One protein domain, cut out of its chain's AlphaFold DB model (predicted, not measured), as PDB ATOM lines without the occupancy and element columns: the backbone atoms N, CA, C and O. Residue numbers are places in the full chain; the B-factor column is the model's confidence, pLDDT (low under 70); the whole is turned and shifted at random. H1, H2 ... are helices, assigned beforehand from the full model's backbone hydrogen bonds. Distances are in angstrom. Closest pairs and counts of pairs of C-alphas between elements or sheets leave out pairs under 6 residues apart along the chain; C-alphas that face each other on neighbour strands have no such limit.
ATOM      1  N   ASN A 222     -57.349 -59.821 -25.067       87.69
ATOM      2  CA  ASN A 222     -57.552 -58.457 -24.581       87.69
ATOM      3  C   ASN A 222     -56.853 -58.221 -23.236       87.69
ATOM      4  O   ASN A 222     -56.199 -57.188 -23.062       87.69
ATOM      5  N   ASP A 223     -56.918 -59.181 -22.317       81.75
ATOM      6  CA  ASP A 223     -56.241 -59.101 -21.022       81.75
ATOM      7  C   ASP A 223     -54.719 -59.090 -21.179       81.75
ATOM      8  O   ASP A 223     -54.030 -58.299 -20.528       81.75
ATOM      9  N   LEU A 224     -54.178 -59.877 -22.110       90.44
ATOM     10  CA  LEU A 224     -52.753 -59.889 -22.431       90.44
ATOM     11  C   LEU A 224     -52.302 -58.537 -23.005       90.44
ATOM     12  O   LEU A 224     -51.269 -57.994 -22.598       90.44
ATOM     13  N   ILE A 225     -53.092 -57.941 -23.904       92.69
ATOM     14  CA  ILE A 225     -52.823 -56.605 -24.455       92.69
ATOM     15  C   ILE A 225     -52.877 -55.538 -23.353       92.69
ATOM     16  O   ILE A 225     -52.007 -54.662 -23.296       92.69
ATOM     17  N   LEU A 226     -53.867 -55.600 -22.461       89.94
ATOM     18  CA  LEU A 226     -53.981 -54.682 -21.327       89.94
ATOM     19  C   LEU A 226     -52.794 -54.815 -20.373       89.94
ATOM     20  O   LEU A 226     -52.244 -53.798 -19.936       89.94
ATOM     21  N   LEU A 227     -52.364 -56.042 -20.081       88.88
ATOM     22  CA  LEU A 227     -51.231 -56.304 -19.205       88.88
ATOM     23  C   LEU A 227     -49.924 -55.777 -19.809       88.88
ATOM     24  O   LEU A 227     -49.181 -55.082 -19.116       88.88
ATOM     25  N   LYS A 228     -49.692 -55.996 -21.112       91.62
ATOM     26  CA  LYS A 228     -48.545 -55.423 -21.841       91.62
ATOM     27  C   LYS A 228     -48.524 -53.898 -21.758       91.62
ATOM     28  O   LYS A 228     -47.521 -53.318 -21.359       91.62
ATOM     29  N   ARG A 229     -49.657 -53.236 -22.021       90.88
ATOM     30  CA  ARG A 229     -49.759 -51.766 -21.925       90.88
ATOM     31  C   ARG A 229     -49.495 -51.248 -20.511       90.88
ATOM     32  O   ARG A 229     -48.879 -50.196 -20.348       90.88
ATOM     33  N   ARG A 230     -49.964 -51.964 -19.482       89.94
ATOM     34  CA  ARG A 230     -49.686 -51.622 -18.077       89.94
ATOM     35  C   ARG A 230     -48.202 -51.771 -17.753       89.94
ATOM     36  O   ARG A 230     -47.660 -50.905 -17.069       89.94
ATOM     37  N   TYR A 231     -47.559 -52.818 -18.263       91.75
ATOM     38  CA  TYR A 231     -46.128 -53.036 -18.088       91.75
ATOM     39  C   TYR A 231     -45.305 -51.932 -18.761       91.75
ATOM     40  O   TYR A 231     -44.494 -51.297 -18.094       91.75
ATOM     41  N   ASP A 232     -45.609 -51.588 -20.015       90.75
ATOM     42  CA  ASP A 232     -44.946 -50.492 -20.737       90.75
ATOM     43  C   ASP A 232     -45.115 -49.141 -20.023       90.75
ATOM     44  O   ASP A 232     -44.201 -48.317 -19.966       90.75
ATOM     45  N   ALA A 233     -46.296 -48.886 -19.450       90.31
ATOM     46  CA  ALA A 233     -46.549 -47.672 -18.679       90.31
ATOM     47  C   ALA A 233     -45.746 -47.633 -17.369       90.31
ATOM     48  O   ALA A 233     -45.287 -46.563 -16.961       90.31
ATOM     49  N   LEU A 234     -45.581 -48.779 -16.703       88.31
ATOM     50  CA  LEU A 234     -44.743 -48.895 -15.512       88.31
ATOM     51  C   LEU A 234     -43.265 -48.726 -15.855       88.31
ATOM     52  O   LEU A 234     -42.579 -47.993 -15.148       88.31
ATOM     53  N   ASP A 235     -42.800 -49.308 -16.956       90.50
ATOM     54  CA  ASP A 235     -41.417 -49.186 -17.412       90.50
ATOM     55  C   ASP A 235     -41.061 -47.732 -17.770       90.50
ATOM     56  O   ASP A 235     -40.053 -47.184 -17.321       90.50
ATOM     57  N   ARG A 236     -41.965 -47.012 -18.446       89.12
ATOM     58  CA  ARG A 236     -41.812 -45.564 -18.691       89.12
ATOM     59  C   ARG A 236     -41.756 -44.744 -17.403       89.12
ATOM     60  O   ARG A 236     -41.000 -43.780 -17.311       89.12
ATOM     61  N   LYS A 237     -42.554 -45.102 -16.391       90.19
ATOM     62  CA  LYS A 237     -42.494 -44.438 -15.079       90.19
ATOM     63  C   LYS A 237     -41.190 -44.755 -14.364       90.19
ATOM     64  O   LYS A 237     -40.612 -43.852 -13.770       90.19
ATOM     65  N   TYR A 238     -40.729 -46.000 -14.431       88.81
ATOM     66  CA  TYR A 238     -39.483 -46.432 -13.815       88.81
ATOM     67  C   TYR A 238     -38.284 -45.719 -14.438       88.81
ATOM     68  O   TYR A 238     -37.504 -45.107 -13.713       88.81
ATOM     69  N   THR A 239     -38.195 -45.699 -15.767       86.62
ATOM     70  CA  THR A 239     -37.153 -44.980 -16.516       86.62
ATOM     71  C   THR A 239     -37.190 -43.469 -16.261       86.62
ATOM     72  O   THR A 239     -36.148 -42.841 -16.066       86.62
ATOM     73  N   ALA A 240     -38.376 -42.860 -16.169       84.69
ATOM     74  CA  ALA A 240     -38.507 -41.457 -15.769       84.69
ATOM     75  C   ALA A 240     -38.021 -41.209 -14.328       84.69
ATOM     76  O   ALA A 240     -37.369 -40.198 -14.054       84.69
ATOM     77  N   LEU A 241     -38.304 -42.135 -13.405       84.75
ATOM     78  CA  LEU A 241     -37.861 -42.042 -12.016       84.75
ATOM     79  C   LEU A 241     -36.347 -42.249 -11.889       84.75
ATOM     80  O   LEU A 241     -35.695 -41.499 -11.165       84.75
ATOM     81  N   SER A 242     -35.775 -43.221 -12.602       86.00
ATOM     82  CA  SER A 242     -34.340 -43.514 -12.572       86.00
ATOM     83  C   SER A 242     -33.508 -42.376 -13.162       86.00
ATOM     84  O   SER A 242     -32.410 -42.112 -12.678       86.00
ATOM     85  N   ASN A 243     -34.043 -41.667 -14.161       87.88
ATOM     86  CA  ASN A 243     -33.385 -40.516 -14.782       87.88
ATOM     87  C   ASN A 243     -33.488 -39.229 -13.939       87.88
ATOM     88  O   ASN A 243     -32.739 -38.277 -14.161       87.88
ATOM     89  N   SER A 244     -34.383 -39.182 -12.948       92.06
ATOM     90  CA  SER A 244     -34.497 -38.065 -12.007       92.06
ATOM     91  C   SER A 244     -33.535 -38.232 -10.828       92.06
ATOM     92  O   SER A 244     -33.476 -39.292 -10.211       92.06
ATOM     93  N   ARG A 245     -32.822 -37.168 -10.428       84.38
ATOM     94  CA  ARG A 245     -31.893 -37.211  -9.272       84.38
ATOM     95  C   ARG A 245     -32.580 -37.627  -7.968       84.38
ATOM     96  O   ARG A 245     -32.005 -38.380  -7.184       84.38
ATOM     97  N   LEU A 246     -33.801 -37.140  -7.739       88.25
ATOM     98  CA  LEU A 246     -34.579 -37.478  -6.546       88.25
ATOM     99  C   LEU A 246     -35.167 -38.892  -6.659       88.25
ATOM    100  O   LEU A 246     -35.150 -39.636  -5.683       88.25
ATOM    101  N   GLY A 247     -35.598 -39.294  -7.858       84.69
ATOM    102  CA  GLY A 247     -36.099 -40.645  -8.118       84.69
ATOM    103  C   GLY A 247     -35.019 -41.730  -8.005       84.69
ATOM    104  O   GLY A 247     -35.244 -42.785  -7.421       84.69
ATOM    105  N   ALA A 248     -33.792 -41.450  -8.440       83.81
ATOM    106  CA  ALA A 248     -32.653 -42.340  -8.232       83.81
ATOM    107  C   ALA A 248     -32.334 -42.529  -6.737       83.81
ATOM    108  O   ALA A 248     -31.985 -43.630  -6.303       83.81
ATOM    109  N   LEU A 249     -32.475 -41.474  -5.924       88.12
ATOM    110  CA  LEU A 249     -32.317 -41.566  -4.470       88.12
ATOM    111  C   LEU A 249     -33.433 -42.392  -3.822       88.12
ATOM    112  O   LEU A 249     -33.132 -43.234  -2.976       88.12
ATOM    113  N   THR A 250     -34.695 -42.207  -4.220       87.06
ATOM    114  CA  THR A 250     -35.807 -43.005  -3.682       87.06
ATOM    115  C   THR A 250     -35.689 -44.475  -4.073       87.06
ATOM    116  O   THR A 250     -35.864 -45.331  -3.208       87.06
ATOM    117  N   LEU A 251     -35.289 -44.786  -5.311       83.50
ATOM    118  CA  LEU A 251     -35.003 -46.159  -5.739       83.50
ATOM    119  C   LEU A 251     -33.852 -46.783  -4.938       83.50
ATOM    120  O   LEU A 251     -33.956 -47.930  -4.509       83.50
ATOM    121  N   ARG A 252     -32.787 -46.022  -4.644       84.44
ATOM    122  CA  ARG A 252     -31.684 -46.484  -3.781       84.44
ATOM    123  C   ARG A 252     -32.126 -46.741  -2.340       84.44
ATOM    124  O   ARG A 252     -31.704 -47.730  -1.745       84.44
ATOM    125  N   LEU A 253     -32.952 -45.869  -1.764       89.25
ATOM    126  CA  LEU A 253     -33.493 -46.065  -0.414       89.25
ATOM    127  C   LEU A 253     -34.431 -47.274  -0.358       89.25
ATOM    128  O   LEU A 253     -34.364 -48.066   0.581       89.25
ATOM    129  N   TRP A 254     -35.259 -47.450  -1.384       85.25
ATOM    130  CA  TRP A 254     -36.153 -48.594  -1.508       85.25
ATOM    131  C   TRP A 254     -35.376 -49.913  -1.643       85.25
ATOM    132  O   TRP A 254     -35.643 -50.859  -0.903       85.25
ATOM    133  N   ALA A 255     -34.338 -49.947  -2.485       81.06
ATOM    134  CA  ALA A 255     -33.443 -51.095  -2.633       81.06
ATOM    135  C   ALA A 255     -32.746 -51.486  -1.317       81.06
ATOM    136  O   ALA A 255     -32.600 -52.671  -1.022       81.06
ATOM    137  N   ARG A 256     -32.359 -50.500  -0.493       84.19
ATOM    138  CA  ARG A 256     -31.791 -50.744   0.845       84.19
ATOM    139  C   ARG A 256     -32.802 -51.365   1.810       84.19
ATOM    140  O   ARG A 256     -32.409 -52.187   2.630       84.19
ATOM    141  N   LYS A 257     -34.080 -50.985   1.719       86.62
ATOM    142  CA  LYS A 257     -35.148 -51.514   2.582       86.62
ATOM    143  C   LYS A 257     -35.574 -52.933   2.180       86.62
ATOM    144  O   LYS A 257     -35.937 -53.713   3.052       86.62
ATOM    145  N   ASN A 258     -35.460 -53.282   0.893       76.12
ATOM    146  CA  ASN A 258     -35.881 -54.575   0.335       76.12
ATOM    147  C   ASN A 258     -34.719 -55.350  -0.333       76.12
ATOM    148  O   ASN A 258     -34.739 -55.593  -1.545       76.12
ATOM    149  N   PRO A 259     -33.714 -55.818   0.433       67.25
ATOM    150  CA  PRO A 259     -32.508 -56.443  -0.122       67.25
ATOM    151  C   PRO A 259     -32.775 -57.772  -0.851       67.25
ATOM    152  O   PRO A 259     -32.024 -58.144  -1.753       67.25
ATOM    153  N   ARG A 260     -33.853 -58.487  -0.492       67.56
ATOM    154  CA  ARG A 260     -34.236 -59.761  -1.129       67.56
ATOM    155  C   ARG A 260     -34.697 -59.577  -2.580       67.56
ATOM    156  O   ARG A 260     -34.379 -60.409  -3.420       67.56
ATOM    157  N   GLN A 261     -35.379 -58.473  -2.887       61.84
ATOM    158  CA  GLN A 261     -35.890 -58.194  -4.235       61.84
ATOM    159  C   GLN A 261     -34.798 -57.643  -5.163       61.84
ATOM    160  O   GLN A 261     -34.778 -57.958  -6.348       61.84
ATOM    161  N   HIS A 262     -33.833 -56.887  -4.628       54.75
ATOM    162  CA  HIS A 262     -32.741 -56.328  -5.431       54.75
ATOM    163  C   HIS A 262     -31.730 -57.390  -5.902       54.75
ATOM    164  O   HIS A 262     -31.217 -57.289  -7.015       54.75
ATOM    165  N   LYS A 263     -31.467 -58.433  -5.098       57.28
ATOM    166  CA  LYS A 263     -30.604 -59.559  -5.514       57.28
ATOM    167  C   LYS A 263     -31.171 -60.325  -6.714       57.28
ATOM    168  O   LYS A 263     -30.400 -60.781  -7.547       57.28
ATOM    169  N   ALA A 264     -32.497 -60.424  -6.827       54.75
ATOM    170  CA  ALA A 264     -33.151 -61.080  -7.959       54.75
ATOM    171  C   ALA A 264     -33.037 -60.274  -9.268       54.75
ATOM    172  O   ALA A 264     -33.008 -60.858 -10.347       54.75
ATOM    173  N   ILE A 265     -32.952 -58.942  -9.174       58.75
ATOM    174  CA  ILE A 265     -32.839 -58.048 -10.334       58.75
ATOM    175  C   ILE A 265     -31.377 -57.957 -10.797       58.75
ATOM    176  O   ILE A 265     -31.105 -58.147 -11.977       58.75
ATOM    177  N   SER A 266     -30.412 -57.781  -9.882       54.69
ATOM    178  CA  SER A 266     -28.996 -57.677 -10.281       54.69
ATOM    179  C   SER A 266     -28.392 -58.996 -10.773       54.69
ATOM    180  O   SER A 266     -27.359 -58.969 -11.431       54.69
TER     181      SER A 266
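Overview. This is residues 222 to 266 of the 272 residues of an uncharacterized protein of Pseudarthrobacter sp. GA104 (UniProt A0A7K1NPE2). A long helix, H1, and a shorter one, H2, meet at their ends in a corner like an L; short H3 turns off at the far end of H2, and residues 222 to 237 of H1 stick out. The 45 printed residues have three named helices, H1, H2, H3 in order, and no named strand: all helix. The whole is loose, with a radius of gyration of the C-alphas of 13.0 A, spanning 37 by 24 by 14 A.

Along the chain. H1, residues 222 to 243, starts at C-alpha 222 (-57.552, -58.457, -24.581) and is 31.7 A long. H2, residues 245 to 257, is 18.9 A long. H3, residues 259 to 266, ends at C-alpha 266 (-28.996, -57.677, -10.281).

Arrangement. H1, with residues 241 to 242 alone, and H2, with 247 to 251 alone, touch only at the corner; their closest C-alphas, Leu 241 and Gly 247, are 4.5 A apart. They are only just about perpendicular, at 72 degrees. H2 and H3 are close but not clearly touching, closest C-alphas Ala 255 and His 262 at 6.0 A, and run opposite ways at a steep tilt of 60 degrees. H1 and H3 are apart. Every O i to N i+4 pair is within hydrogen-bond range in H1 and H2; H3 has 2 of 4.

Size, cuts and confidence. The C-alphas farthest apart, Asn 222 and Arg 256, are 37.0 A apart. The printed part has no cut, and both links are tight. Residues 259 to 266 have pLDDT under 70.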